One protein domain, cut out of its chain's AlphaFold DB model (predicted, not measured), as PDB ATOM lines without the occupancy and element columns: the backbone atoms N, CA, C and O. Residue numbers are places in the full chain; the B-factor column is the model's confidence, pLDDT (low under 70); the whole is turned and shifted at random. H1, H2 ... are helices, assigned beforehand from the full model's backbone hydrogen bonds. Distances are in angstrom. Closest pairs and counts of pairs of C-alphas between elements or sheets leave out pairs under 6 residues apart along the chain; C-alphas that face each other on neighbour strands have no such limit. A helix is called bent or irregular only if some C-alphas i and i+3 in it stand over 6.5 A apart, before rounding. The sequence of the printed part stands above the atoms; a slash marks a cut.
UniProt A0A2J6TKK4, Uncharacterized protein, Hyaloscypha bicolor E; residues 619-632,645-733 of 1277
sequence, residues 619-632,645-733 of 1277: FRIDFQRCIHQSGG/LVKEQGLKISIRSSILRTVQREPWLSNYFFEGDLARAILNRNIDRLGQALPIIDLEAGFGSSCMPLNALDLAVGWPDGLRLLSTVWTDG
ATOM      1  N   PHE A 619     251.602 151.592 158.915       42.59
ATOM      2  CA  PHE A 619     252.923 151.681 158.308       42.59
ATOM      3  C   PHE A 619     253.384 153.099 157.923       42.59
ATOM      4  O   PHE A 619     254.571 153.269 157.656       42.59
ATOM      5  N   ARG A 620     252.513 154.130 157.865       38.88
ATOM      6  CA  ARG A 620     252.925 155.444 157.299       38.88
ATOM      7  C   ARG A 620     252.522 156.716 158.058       38.88
ATOM      8  O   ARG A 620     252.956 157.800 157.677       38.88
ATOM      9  N   ILE A 621     251.719 156.648 159.116       43.03
ATOM     10  CA  ILE A 621     251.058 157.857 159.643       43.03
ATOM     11  C   ILE A 621     251.874 158.640 160.682       43.03
ATOM     12  O   ILE A 621     251.914 159.868 160.598       43.03
ATOM     13  N   ASP A 622     252.627 157.989 161.569       42.19
ATOM     14  CA  ASP A 622     253.594 158.722 162.409       42.19
ATOM     15  C   ASP A 622     254.795 159.238 161.593       42.19
ATOM     16  O   ASP A 622     255.491 160.182 161.975       42.19
ATOM     17  N   PHE A 623     254.969 158.668 160.402       38.44
ATOM     18  CA  PHE A 623     256.012 158.993 159.445       38.44
ATOM     19  C   PHE A 623     255.793 160.368 158.777       38.44
ATOM     20  O   PHE A 623     256.731 161.145 158.613       38.44
ATOM     21  N   GLN A 624     254.548 160.719 158.429       42.59
ATOM     22  CA  GLN A 624     254.223 161.992 157.761       42.59
ATOM     23  C   GLN A 624     254.176 163.192 158.722       42.59
ATOM     24  O   GLN A 624     254.482 164.315 158.321       42.59
ATOM     25  N   ARG A 625     253.863 162.964 160.006       43.03
ATOM     26  CA  ARG A 625     253.923 164.009 161.041       43.03
ATOM     27  C   ARG A 625     255.364 164.481 161.290       43.03
ATOM     28  O   ARG A 625     255.563 165.676 161.488       43.03
ATOM     29  N   CYS A 626     256.351 163.582 161.195       42.25
ATOM     30  CA  CYS A 626     257.774 163.938 161.270       42.25
ATOM     31  C   CYS A 626     258.211 164.796 160.070       42.25
ATOM     32  O   CYS A 626     258.828 165.837 160.269       42.25
ATOM     33  N   ILE A 627     257.794 164.438 158.845       44.03
ATOM     34  CA  ILE A 627     258.113 165.199 157.618       44.03
ATOM     35  C   ILE A 627     257.584 166.646 157.693       44.03
ATOM     36  O   ILE A 627     258.284 167.582 157.304       44.03
ATOM     37  N   HIS A 628     256.379 166.855 158.237       46.75
ATOM     38  CA  HIS A 628     255.794 168.195 158.375       46.75
ATOM     39  C   HIS A 628     256.405 169.036 159.508       46.75
ATOM     40  O   HIS A 628     256.442 170.259 159.392       46.75
ATOM     41  N   GLN A 629     256.918 168.416 160.577       45.41
ATOM     42  CA  GLN A 629     257.628 169.139 161.644       45.41
ATOM     43  C   GLN A 629     259.019 169.627 161.204       45.41
ATOM     44  O   GLN A 629     259.514 170.608 161.750       45.41
ATOM     45  N   SER A 630     259.619 169.015 160.176       43.38
ATOM     46  CA  SER A 630     260.922 169.416 159.617       43.38
ATOM     47  C   SER A 630     260.900 170.604 158.631       43.38
ATOM     48  O   SER A 630     261.949 170.966 158.105       43.38
ATOM     49  N   GLY A 631     259.750 171.248 158.390       40.38
ATOM     50  CA  GLY A 631     259.686 172.594 157.788       40.38
ATOM     51  C   GLY A 631     260.087 172.754 156.308       40.38
ATOM     52  O   GLY A 631     260.326 173.881 155.879       40.38
ATOM     53  N   GLY A 632     260.165 171.680 155.513       42.16
ATOM     54  CA  GLY A 632     260.459 171.762 154.073       42.16
ATOM     55  C   GLY A 632     259.194 171.906 153.219       42.16
ATOM     56  O   GLY A 632     258.403 170.970 153.156       42.16
ATOM     57  N   LEU A 645     265.538 161.471 156.299       51.84
ATOM     58  CA  LEU A 645     264.951 161.503 157.649       51.84
ATOM     59  C   LEU A 645     265.147 160.181 158.398       51.84
ATOM     60  O   LEU A 645     265.503 160.200 159.570       51.84
ATOM     61  N   VAL A 646     264.983 159.033 157.729       54.97
ATOM     62  CA  VAL A 646     265.266 157.720 158.339       54.97
ATOM     63  C   VAL A 646     266.748 157.589 158.673       54.97
ATOM     64  O   VAL A 646     267.084 157.097 159.747       54.97
ATOM     65  N   LYS A 647     267.631 158.063 157.785       56.94
ATOM     66  CA  LYS A 647     269.083 158.009 157.981       56.94
ATOM     67  C   LYS A 647     269.592 159.006 159.029       56.94
ATOM     68  O   LYS A 647     270.546 158.691 159.727       56.94
ATOM     69  N   GLU A 648     268.989 160.192 159.135       53.44
ATOM     70  CA  GLU A 648     269.439 161.273 160.026       53.44
ATOM     71  C   GLU A 648     268.785 161.222 161.414       53.44
ATOM     72  O   GLU A 648     269.438 161.580 162.388       53.44
ATOM     73  N   GLN A 649     267.522 160.790 161.534       54.28
ATOM     74  CA  GLN A 649     266.770 160.847 162.799       54.28
ATOM     75  C   GLN A 649     266.341 159.475 163.340       54.28
ATOM     76  O   GLN A 649     265.953 159.380 164.506       54.28
ATOM     77  N   GLY A 650     266.414 158.407 162.533       61.84
ATOM     78  CA  GLY A 650     265.793 157.119 162.858       61.84
ATOM     79  C   GLY A 650     264.258 157.210 162.913       61.84
ATOM     80  O   GLY A 650     263.679 158.292 163.013       61.84
ATOM     81  N   LEU A 651     263.543 156.080 162.831       66.88
ATOM     82  CA  LEU A 651     262.110 156.115 163.159       66.88
ATOM     83  C   LEU A 651     261.916 156.252 164.660       66.88
ATOM     84  O   LEU A 651     262.632 155.620 165.441       66.88
ATOM     85  N   LYS A 652     260.857 156.975 165.043       79.31
ATOM     86  CA  LYS A 652     260.362 156.966 166.418       79.31
ATOM     87  C   LYS A 652     260.204 155.527 166.898       79.31
ATOM     88  O   LYS A 652     259.586 154.687 166.237       79.31
ATOM     89  N   ILE A 653     260.756 155.265 168.069       85.12
ATOM     90  CA  ILE A 653     260.806 153.943 168.681       85.12
ATOM     91  C   ILE A 653     259.416 153.328 168.904       85.12
ATOM     92  O   ILE A 653     259.239 152.130 168.699       85.12
ATOM     93  N   SER A 654     258.402 154.156 169.183       80.06
ATOM     94  CA  SER A 654     256.996 153.750 169.299       80.06
ATOM     95  C   SER A 654     256.445 153.123 168.014       80.06
ATOM     96  O   SER A 654     255.646 152.186 168.069       80.06
ATOM     97  N   ILE A 655     256.907 153.588 166.851       79.81
ATOM     98  CA  ILE A 655     256.534 153.033 165.548       79.81
ATOM     99  C   ILE A 655     257.207 151.674 165.366       79.81
ATOM    100  O   ILE A 655     256.537 150.703 165.026       79.81
ATOM    101  N   ARG A 656     258.520 151.585 165.629       85.31
ATOM    102  CA  ARG A 656     259.280 150.323 165.540       85.31
ATOM    103  C   ARG A 656     258.675 149.250 166.449       85.31
ATOM    104  O   ARG A 656     258.438 148.139 165.989       85.31
ATOM    105  N   SER A 657     258.333 149.624 167.679       87.56
ATOM    106  CA  SER A 657     257.594 148.808 168.649       87.56
ATOM    107  C   SER A 657     256.242 148.334 168.108       87.56
ATOM    108  O   SER A 657     255.955 147.137 168.072       87.56
ATOM    109  N   SER A 658     255.422 149.257 167.601       82.06
ATOM    110  CA  SER A 658     254.098 148.924 167.063       82.06
ATOM    111  C   SER A 658     254.184 147.962 165.876       82.06
ATOM    112  O   SER A 658     253.400 147.014 165.784       82.06
ATOM    113  N   ILE A 659     255.165 148.165 164.992       78.88
ATOM    114  CA  ILE A 659     255.447 147.258 163.878       78.88
ATOM    115  C   ILE A 659     255.870 145.890 164.416       78.88
ATOM    116  O   ILE A 659     255.302 144.885 163.995       78.88
ATOM    117  N   LEU A 660     256.831 145.841 165.343       88.81
ATOM    118  CA  LEU A 660     257.334 144.596 165.914       88.81
ATOM    119  C   LEU A 660     256.192 143.768 166.515       88.81
ATOM    120  O   LEU A 660     255.996 142.622 166.113       88.81
ATOM    121  N   ARG A 661     255.378 144.366 167.394       86.75
ATOM    122  CA  ARG A 661     254.209 143.707 168.004       86.75
ATOM    123  C   ARG A 661     253.219 143.209 166.955       86.75
ATOM    124  O   ARG A 661     252.684 142.110 167.078       86.75
ATOM    125  N   THR A 662     252.985 144.001 165.910       80.69
ATOM    126  CA  THR A 662     252.062 143.642 164.825       80.69
ATOM    127  C   THR A 662     252.570 142.437 164.039       80.69
ATOM    128  O   THR A 662     251.823 141.485 163.828       80.69
ATOM    129  N   VAL A 663     253.845 142.440 163.651       81.69
ATOM    130  CA  VAL A 663     254.464 141.349 162.888       81.69
ATOM    131  C   VAL A 663     254.588 140.076 163.738       81.69
ATOM    132  O   VAL A 663     254.384 138.980 163.222       81.69
ATOM    133  N   GLN A 664     254.866 140.201 165.038       84.62
ATOM    134  CA  GLN A 664     254.911 139.062 165.961       84.62
ATOM    135  C   GLN A 664     253.530 138.442 166.199       84.62
ATOM    136  O   GLN A 664     253.416 137.219 166.270       84.62
ATOM    137  N   ARG A 665     252.475 139.263 166.297       84.19
ATOM    138  CA  ARG A 665     251.094 138.776 166.431       84.19
ATOM    139  C   ARG A 665     250.595 138.102 165.155       84.19
ATOM    140  O   ARG A 665     249.838 137.141 165.227       84.19
ATOM    141  N   GLU A 666     251.018 138.604 163.998       78.94
ATOM    142  CA  GLU A 666     250.543 138.175 162.682       78.94
ATOM    143  C   GLU A 666     251.725 137.753 161.784       78.94
ATOM    144  O   GLU A 666     252.082 138.478 160.850       78.94
ATOM    145  N   PRO A 667     252.338 136.568 162.004       73.06
ATOM    146  CA  PRO A 667     253.558 136.165 161.299       73.06
ATOM    147  C   PRO A 667     253.427 136.125 159.772       73.06
ATOM    148  O   PRO A 667     254.428 136.225 159.065       73.06
ATOM    149  N   TRP A 668     252.210 136.008 159.230       73.25
ATOM    150  CA  TRP A 668     251.963 136.051 157.786       73.25
ATOM    151  C   TRP A 668     252.310 137.410 157.162       73.25
ATOM    152  O   TRP A 668     252.705 137.443 155.996       73.25
ATOM    153  N   LEU A 669     252.245 138.508 157.932       68.50
ATOM    154  CA  LEU A 669     252.672 139.839 157.492       68.50
ATOM    155  C   LEU A 669     254.158 139.867 157.141       68.50
ATOM    156  O   LEU A 669     254.577 140.661 156.304       68.50
ATOM    157  N   SER A 670     254.957 138.966 157.718       69.94
ATOM    158  CA  SER A 670     256.372 138.872 157.371       69.94
ATOM    159  C   SER A 670     256.602 138.592 155.895       69.94
ATOM    160  O   SER A 670     257.532 139.149 155.337       69.94
ATOM    161  N   ASN A 671     255.705 137.849 155.238       65.00
ATOM    162  CA  ASN A 671     255.792 137.575 153.803       65.00
ATOM    163  C   ASN A 671     255.608 138.830 152.937       65.00
ATOM    164  O   ASN A 671     255.957 138.804 151.761       65.00
ATOM    165  N   TYR A 672     255.026 139.893 153.500       60.31
ATOM    166  CA  TYR A 672     254.790 141.164 152.817       60.31
ATOM    167  C   TYR A 672     255.886 142.194 153.103       60.31
ATOM    168  O   TYR A 672     256.167 143.027 152.246       60.31
ATOM    169  N   PHE A 673     256.481 142.158 154.301       61.44
ATOM    170  CA  PHE A 673     257.440 143.174 154.754       61.44
ATOM    171  C   PHE A 673     258.896 142.730 154.715       61.44
ATOM    172  O   PHE A 673     259.779 143.578 154.600       61.44
ATOM    173  N   PHE A 674     259.151 141.430 154.826       71.44
ATOM    174  CA  PHE A 674     260.492 140.879 154.909       71.44
ATOM    175  C   PHE A 674     260.667 139.778 153.873       71.44
ATOM    176  O   PHE A 674     259.932 138.791 153.827       71.44
ATOM    177  N   GLU A 675     261.685 139.931 153.043       62.25
ATOM    178  CA  GLU A 675     262.045 138.916 152.067       62.25
ATOM    179  C   GLU A 675     262.993 137.887 152.697       62.25
ATOM    180  O   GLU A 675     263.859 138.210 153.510       62.25
ATOM    181  N   GLY A 676     262.839 136.617 152.315       75.75
ATOM    182  CA  GLY A 676     263.757 135.541 152.703       75.75
ATOM    183  C   GLY A 676     263.312 134.669 153.883       75.75
ATOM    184  O   GLY A 676     262.292 134.892 154.536       75.75
ATOM    185  N   ASP A 677     264.060 133.587 154.109       84.81
ATOM    186  CA  ASP A 677     263.770 132.601 155.161       84.81
ATOM    187  C   ASP A 677     264.215 133.070 156.556       84.81
ATOM    188  O   ASP A 677     263.717 132.552 157.553       84.81
ATOM    189  N   LEU A 678     265.092 134.077 156.645       89.31
ATOM    190  CA  LEU A 678     265.647 134.579 157.906       89.31
ATOM    191  C   LEU A 678     264.595 135.252 158.792       89.31
ATOM    192  O   LEU A 678     264.388 134.820 159.922       89.31
ATOM    193  N   ALA A 679     263.881 136.259 158.279       89.19
ATOM    194  CA  ALA A 679     262.819 136.922 159.038       89.19
ATOM    195  C   ALA A 679     261.722 135.932 159.453       89.19
ATOM    196  O   ALA A 679     261.245 135.964 160.586       89.19
ATOM    197  N   ARG A 680     261.383 134.978 158.571       88.44
ATOM    198  CA  ARG A 680     260.452 133.888 158.889       88.44
ATOM    199  C   ARG A 680     260.987 132.963 159.978       88.44
ATOM    200  O   ARG A 680     260.213 132.561 160.840       88.44
ATOM    201  N   ALA A 681     262.267 132.599 159.959       93.06
ATOM    202  CA  ALA A 681     262.866 131.786 161.015       93.06
ATOM    203  C   ALA A 681     262.819 132.509 162.368       93.06
ATOM    204  O   ALA A 681     262.467 131.889 163.372       93.06
ATOM    205  N   ILE A 682     263.081 133.821 162.368       94.00
ATOM    206  CA  ILE A 682     263.057 134.666 163.566       94.00
ATOM    207  C   ILE A 682     261.647 134.802 164.134       94.00
ATOM    208  O   ILE A 682     261.419 134.512 165.305       94.00
ATOM    209  N   LEU A 683     260.677 135.169 163.300       91.69
ATOM    210  CA  LEU A 683     259.301 135.398 163.739       91.69
ATOM    211  C   LEU A 683     258.586 134.118 164.168       91.69
ATOM    212  O   LEU A 683     257.780 134.145 165.092       91.69
ATOM    213  N   ASN A 684     258.932 132.982 163.557       92.69
ATOM    214  CA  ASN A 684     258.462 131.673 164.012       92.69
ATOM    215  C   ASN A 684     259.251 131.134 165.218       92.69
ATOM    216  O   ASN A 684     258.991 130.010 165.645       92.69
ATOM    217  N   ARG A 685     260.231 131.892 165.735       95.75
ATOM    218  CA  ARG A 685     261.107 131.522 166.857       95.75
ATOM    219  C   ARG A 685     261.724 130.125 166.696       95.75
ATOM    220  O   ARG A 685     261.800 129.346 167.644       95.75
ATOM    221  N   ASN A 686     262.145 129.784 165.474       96.06
ATOM    222  CA  ASN A 686     262.684 128.467 165.135       96.06
ATOM    223  C   ASN A 686     264.215 128.524 165.038       96.06
ATOM    224  O   ASN A 686     264.766 128.980 164.034       96.06
ATOM    225  N   ILE A 687     264.893 128.051 166.088       97.06
ATOM    226  CA  ILE A 687     266.352 128.154 166.222       97.06
ATOM    227  C   ILE A 687     267.105 127.337 165.162       97.06
ATOM    228  O   ILE A 687     268.100 127.814 164.624       97.06
ATOM    229  N   ASP A 688     266.593 126.159 164.791       96.06
ATOM    230  CA  ASP A 688     267.227 125.283 163.798       96.06
ATOM    231  C   ASP A 688     267.181 125.911 162.401       96.06
ATOM    232  O   ASP A 688     268.182 125.938 161.684       96.06
ATOM    233  N   ARG A 689     266.025 126.473 162.020       93.62
ATOM    234  CA  ARG A 689     265.872 127.198 160.751       93.62
ATOM    235  C   ARG A 689     266.691 128.477 160.727       93.62
ATOM    236  O   ARG A 689     267.231 128.811 159.678       93.62
ATOM    237  N   LEU A 690     266.801 129.170 161.860       94.88
ATOM    238  CA  LEU A 690     267.677 130.330 161.971       94.88
ATOM    239  C   LEU A 690     269.132 129.906 161.734       94.88
ATOM    240  O   LEU A 690     269.793 130.474 160.872       94.88
ATOM    241  N   GLY A 691     269.595 128.843 162.397       94.94
ATOM    242  CA  GLY A 691     270.935 128.285 162.200       94.94
ATOM    243  C   GLY A 691     271.216 127.843 160.761       94.94
ATOM    244  O   GLY A 691     272.333 128.009 160.283       94.94
ATOM    245  N   GLN A 692     270.208 127.342 160.041       93.25
ATOM    246  CA  GLN A 692     270.323 126.996 158.618       93.25
ATOM    247  C   GLN A 692     270.334 128.221 157.694       93.25
ATOM    248  O   GLN A 692     270.987 128.188 156.652       93.25
ATOM    249  N   ALA A 693     269.616 129.289 158.048       90.06
ATOM    250  CA  ALA A 693     269.525 130.504 157.239       90.06
ATOM    251  C   ALA A 693     270.781 131.385 157.351       90.06
ATOM    252  O   ALA A 693     271.154 132.045 156.381       90.06
ATOM    253  N   LEU A 694     271.447 131.388 158.510       89.62
ATOM    254  CA  LEU A 694     272.575 132.280 158.797       89.62
ATOM    255  C   LEU A 694     273.800 132.127 157.872       89.62
ATOM    256  O   LEU A 694     274.320 133.155 157.447       89.62
ATOM    257  N   PRO A 695     274.260 130.919 157.489       86.75
ATOM    258  CA  PRO A 695     275.425 130.768 156.610       86.75
ATOM    259  C   PRO A 695     275.207 131.263 155.174       86.75
ATOM    260  O   PRO A 695     276.169 131.406 154.424       86.75
ATOM    261  N   ILE A 696     273.950 131.449 154.760       75.31
ATOM    262  CA  ILE A 696     273.564 131.678 153.360       75.31
ATOM    263  C   ILE A 696     273.372 133.174 153.072       75.31
ATOM    264  O   ILE A 696     273.402 133.591 151.914       75.31
ATOM    265  N   ILE A 697     273.157 133.986 154.108       72.31
ATOM    266  CA  ILE A 697     272.629 135.340 153.960       72.31
ATOM    267  C   ILE A 697     273.686 136.359 154.364       72.31
ATOM    268  O   ILE A 697     274.163 136.373 155.495       72.31
ATOM    269  N   ASP A 698     273.992 137.258 153.433       76.25
ATOM    270  CA  ASP A 698     274.608 138.537 153.759       76.25
ATOM    271  C   ASP A 698     273.595 139.357 154.579       76.25
ATOM    272  O   ASP A 698     272.578 139.827 154.054       76.25
ATOM    273  N   LEU A 699     273.833 139.440 155.892       72.75
ATOM    274  CA  LEU A 699     272.935 140.066 156.868       72.75
ATOM    275  C   LEU A 699     272.679 141.550 156.559       72.75
ATOM    276  O   LEU A 699     271.599 142.046 156.881       72.75
ATOM    277  N   GLU A 700     273.617 142.230 155.890       62.75
ATOM    278  CA  GLU A 700     273.458 143.626 155.471       62.75
ATOM    279  C   GLU A 700     272.568 143.732 154.221       62.75
ATOM    280  O   GLU A 700     271.652 144.559 154.158       62.75
ATOM    281  N   ALA A 701     272.758 142.841 153.243       59.94
ATOM    282  CA  ALA A 701     271.969 142.840 152.010       59.94
ATOM    283  C   ALA A 701     270.524 142.339 152.205       59.94
ATOM    284  O   ALA A 701     269.632 142.743 151.458       59.94
ATOM    285  N   GLY A 702     270.284 141.469 153.194       54.84
ATOM    286  CA  GLY A 702     268.987 140.819 153.420       54.84
ATOM    287  C   GLY A 702     267.878 141.735 153.952       54.84
ATOM    288  O   GLY A 702     266.708 141.479 153.687       54.84
ATOM    289  N   PHE A 703     268.225 142.815 154.664       58.91
ATOM    290  CA  PHE A 703     267.250 143.772 155.218       58.91
ATOM    291  C   PHE A 703     267.346 145.177 154.603       58.91
ATOM    292  O   PHE A 703     266.378 145.937 154.678       58.91
ATOM    293  N   GLY A 704     268.460 145.506 153.932       47.31
ATOM    294  CA  GLY A 704     268.753 146.843 153.396       47.31
ATOM    295  C   GLY A 704     267.850 147.337 152.257       47.31
ATOM    296  O   GLY A 704     267.909 148.515 151.917       47.31
ATOM    297  N   SER A 705     267.003 146.476 151.678       46.66
ATOM    298  CA  SER A 705     266.021 146.860 150.646       46.66
ATOM    299  C   SER A 705     264.570 146.874 151.142       46.66
ATOM    300  O   SER A 705     263.676 147.254 150.382       46.66
ATOM    301  N   SER A 706     264.303 146.450 152.382       48.97
ATOM    302  CA  SER A 706     262.932 146.445 152.890       48.97
ATOM    303  C   SER A 706     262.489 147.877 153.202       48.97
ATOM    304  O   SER A 706     263.240 148.682 153.746       48.97
ATOM    305  N   CYS A 707     261.243 148.214 152.869       53.03
ATOM    306  CA  CYS A 707     260.636 149.512 153.186       53.03
ATOM    307  C   CYS A 707     260.432 149.741 154.701       53.03
ATOM    308  O   CYS A 707     259.822 150.736 155.095       53.03
ATOM    309  N   MET A 708     260.930 148.826 155.538       63.38
ATOM    310  CA  MET A 708     260.663 148.734 156.962       63.38
ATOM    311  C   MET A 708     261.959 148.863 157.773       63.38
ATOM    312  O   MET A 708     262.921 148.144 157.531       63.38
ATOM    313  N   PRO A 709     261.994 149.736 158.786       74.06
ATOM    314  CA  PRO A 709     263.188 150.041 159.574       74.06
ATOM    315  C   PRO A 709     263.388 149.058 160.741       74.06
ATOM    316  O   PRO A 709     263.675 149.477 161.866       74.06
ATOM    317  N   LEU A 710     263.145 147.766 160.510       84.31
ATOM    318  CA  LEU A 710     263.420 146.709 161.482       84.31
ATOM    319  C   LEU A 710     264.490 145.791 160.912       84.31
ATOM    320  O   LEU A 710     264.340 145.264 159.809       84.31
ATOM    321  N   ASN A 711     265.557 145.592 161.675       90.19
ATOM    322  CA  ASN A 711     266.593 144.627 161.336       90.19
ATOM    323  C   ASN A 711     266.286 143.246 161.963       90.19
ATOM    324  O   ASN A 711     265.307 143.068 162.693       90.19
ATOM    325  N   ALA A 712     267.125 142.246 161.683       92.75
ATOM    326  CA  ALA A 712     266.948 140.896 162.223       92.75
ATOM    327  C   ALA A 712     266.968 140.852 163.765       92.75
ATOM    328  O   ALA A 712     266.218 140.078 164.360       92.75
ATOM    329  N   LEU A 713     267.805 141.675 164.410       94.88
ATOM    330  CA  LEU A 713     267.871 141.753 165.870       94.88
ATOM    331  C   LEU A 713     266.584 142.338 166.455       94.88
ATOM    332  O   LEU A 713     266.083 141.818 167.447       94.88
ATOM    333  N   ASP A 714     266.012 143.357 165.814       95.12
ATOM    334  CA  ASP A 714     264.743 143.955 166.227       95.12
ATOM    335  C   ASP A 714     263.609 142.932 166.200       95.12
ATOM    336  O   ASP A 714     262.846 142.831 167.156       95.12
ATOM    337  N   LEU A 715     263.531 142.122 165.138       94.56
ATOM    338  CA  LEU A 715     262.546 141.041 165.030       94.56
ATOM    339  C   LEU A 715     262.725 139.955 166.102       94.56
ATOM    340  O   LEU A 715     261.753 139.290 166.466       94.56
ATOM    341  N   ALA A 716     263.955 139.773 166.588       96.75
ATOM    342  CA  ALA A 716     264.303 138.801 167.615       96.75
ATOM    343  C   ALA A 716     264.125 139.328 169.052       96.75
ATOM    344  O   ALA A 716     264.281 138.549 169.994       96.75
ATOM    345  N   VAL A 717     263.758 140.602 169.252       97.25
ATOM    346  CA  VAL A 717     263.342 141.112 170.570       97.25
ATOM    347  C   VAL A 717     262.139 140.297 171.061       97.25
ATOM    348  O   VAL A 717     261.189 140.047 170.321       97.25
ATOM    349  N   GLY A 718     262.185 139.817 172.300       96.75
ATOM    350  CA  GLY A 718     261.250 138.829 172.850       96.75
ATOM    351  C   GLY A 718     261.725 137.380 172.722       96.75
ATOM    352  O   GLY A 718     261.018 136.472 173.168       96.75
ATOM    353  N   TRP A 719     262.887 137.135 172.101       97.75
ATOM    354  CA  TRP A 719     263.426 135.796 171.850       97.75
ATOM    355  C   TRP A 719     264.940 135.696 172.158       97.75
ATOM    356  O   TRP A 719     265.780 135.726 171.254       97.75
ATOM    357  N   PRO A 720     265.310 135.520 173.445       97.38
ATOM    358  CA  PRO A 720     266.702 135.557 173.913       97.38
ATOM    359  C   PRO A 720     267.640 134.556 173.229       97.38
ATOM    360  O   PRO A 720     268.784 134.895 172.930       97.38
ATOM    361  N   ASP A 721     267.176 133.336 172.945       97.69
ATOM    362  CA  ASP A 721     268.001 132.316 172.283       97.69
ATOM    363  C   ASP A 721     268.277 132.658 170.816       97.69
ATOM    364  O   ASP A 721     269.395 132.468 170.335       97.69
ATOM    365  N   GLY A 722     267.292 133.242 170.125       97.31
ATOM    366  CA  GLY A 722     267.475 133.780 168.780       97.31
ATOM    367  C   GLY A 722     268.494 134.913 168.762       97.31
ATOM    368  O   GLY A 722     269.402 134.902 167.936       97.31
ATOM    369  N   LEU A 723     268.409 135.841 169.721       97.31
ATOM    370  CA  LEU A 723     269.393 136.915 169.880       97.31
ATOM    371  C   LEU A 723     270.800 136.377 170.170       97.31
ATOM    372  O   LEU A 723     271.757 136.842 169.557       97.31
ATOM    373  N   ARG A 724     270.947 135.370 171.042       96.69
ATOM    374  CA  ARG A 724     272.247 134.723 171.301       96.69
ATOM    375  C   ARG A 724     272.829 134.106 170.033       96.69
ATOM    376  O   ARG A 724     274.016 134.278 169.780       96.69
ATOM    377  N   LEU A 725     272.015 133.433 169.220       96.12
ATOM    378  CA  LEU A 725     272.485 132.867 167.957       96.12
ATOM    379  C   LEU A 725     272.861 133.969 166.953       96.12
ATOM    380  O   LEU A 725     273.951 133.919 166.384       96.12
ATOM    381  N   LEU A 726     272.026 135.002 166.798       94.69
ATOM    382  CA  LEU A 726     272.323 136.162 165.948       94.69
ATOM    383  C   LEU A 726     273.608 136.882 166.388       94.69
ATOM    384  O   LEU A 726     274.371 137.325 165.535       94.69
ATOM    385  N   SER A 727     273.911 136.926 167.689       92.94
ATOM    386  CA  SER A 727     275.132 137.547 168.229       92.94
ATOM    387  C   SER A 727     276.435 136.948 167.693       92.94
ATOM    388  O   SER A 727     277.462 137.620 167.685       92.94
ATOM    389  N   THR A 728     276.398 135.692 167.235       92.69
ATOM    390  CA  THR A 728     277.581 134.986 166.717       92.69
ATOM    391  C   THR A 728     277.970 135.418 165.304       92.69
ATOM    392  O   THR A 728     279.100 135.183 164.884       92.69
ATOM    393  N   VAL A 729     277.042 136.049 164.582       91.44
ATOM    394  CA  VAL A 729     277.194 136.440 163.173       91.44
ATOM    395  C   VAL A 729     276.955 137.930 162.936       91.44
ATOM    396  O   VAL A 729     277.365 138.451 161.904       91.44
ATOM    397  N   TRP A 730     276.299 138.628 163.870       92.31
ATOM    398  CA  TRP A 730     276.014 140.049 163.735       92.31
ATOM    399  C   TRP A 730     277.297 140.867 163.856       92.31
ATOM    400  O   TRP A 730     278.080 140.692 164.787       92.31
ATOM    401  N   THR A 731     277.500 141.786 162.923       88.06
ATOM    402  CA  THR A 731     278.644 142.707 162.898       88.06
ATOM    403  C   THR A 731     278.207 144.166 163.000       88.06
ATOM    404  O   THR A 731     279.051 145.057 163.172       88.06
ATOM    405  N   ASP A 732     276.898 144.432 162.900       87.94
ATOM    406  CA  ASP A 732     276.383 145.792 162.853       87.94
ATOM    407  C   ASP A 732     276.081 146.403 164.240       87.94
ATOM    408  O   ASP A 732     276.260 145.754 165.272       87.94
ATOM    409  N   GLY A 733     275.682 147.675 164.283       88.56
ATOM    410  CA  GLY A 733     275.255 148.366 165.495       88.56
ATOM    411  C   GLY A 733     274.080 147.678 166.185       88.56
ATOM    412  O   GLY A 733     273.160 147.176 165.539       88.56
TER     413      GLY A 733
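Overview. This is residues 619 to 632 and 645 to 733 of the 1277 residues of an uncharacterized protein of Hyaloscypha bicolor E (UniProt A0A2J6TKK4). The longest helix, H3, stands slanted between two unequal ends: a head of six short helices, H4 to H9, where H5 lies among H4, H6 and H8, and a thin, loosely joined end formed by H1 and H2. In the head, H5 and H6 form a helical hairpin, and H9 packs on H6. The printed part has 103 residues with nine named helices, H1 to H9 in order along the chain, and no named strand; the class is all helix. The whole is compact, with a radius of gyration of the C-alphas of 14.5 A, yet elongated in outline, spanning 48 by 28 by 22 A.

Along the chain. H3, residues 653 to 665, is 18.2 A long and begins at C-alpha 653 (260.806, 153.943, 168.681). Before it come H1, residues 621 to 629, 13.2 A long from C-alpha 621 at (251.058, 157.857, 159.643), and H2, residues 645 to 649. After it come H4, residues 667 to 673, 10.3 A; H5, residues 677 to 683, 10.1 A; H6, residues 687 to 696, 15.2 A; H7, residues 699 to 703; H8, residues 712 to 715; and H9, residues 720 to 726, which ends at C-alpha 726 (272.323, 136.162, 165.948). H6 is irregular, but only just: C-alphas 692 and 695 are 6.7 A apart.

Arrangement. H3 only just touches H8, with residues 660 to 664 alone and 3 pairs of C-alphas within 8 A; the closest C-alphas, of Leu 660 and Leu 715, are 6.4 A apart. H5, the hub, touches H8, with the C-alphas of Ala 679 and Ala 712 closest at 6.6 A. H5 touches H4 at a steep tilt of 48 degrees, opposite ways, closest at the C-alphas of Pro 667 and Leu 683, 6.3 A. In the hairpin, H5 touches H6 at a shallow tilt of 33 degrees, only just short of steep, opposite ways; the C-alphas of Ala 681 and Leu 690 are closest at 5.1 A. H6 touches H9 at a shallow tilt of 17 degrees, the same way, with the C-alphas of Ile 687 and Gly 722 closest at 6.3 A. H7 is near H5. H1 and H3 are close but not clearly touching, with the C-alphas of Asp 622 and Ile 655 closest at 7.1 A; H2 and H3 are apart. Every O i to N i+4 pair is within hydrogen-bond range in H2, H3, H5 and H9, against 3 of 5 in H1, 4 of 6 in H6, 1 of 3 in H4, with 4 of 4 O i to N i+3 pairs, and 0 of 1 in H7, with 0 of 2; H8 is too short for an i+4 pair.

Size, cuts and confidence. The two C-alphas farthest apart, of Gly 631 and Asp 688, are 48.3 A apart. Residues 633 to 644 are not printed, and C-alphas 632 and 645 are 11.8 A apart across this cut. Of the links that are printed whole, H7 to H8 is short and the others are tight. The mean pLDDT of the printed part is 75.6; residues 619 to 632, 645 to 651, 669 to 673, 675 and 700 to 708 are under 70.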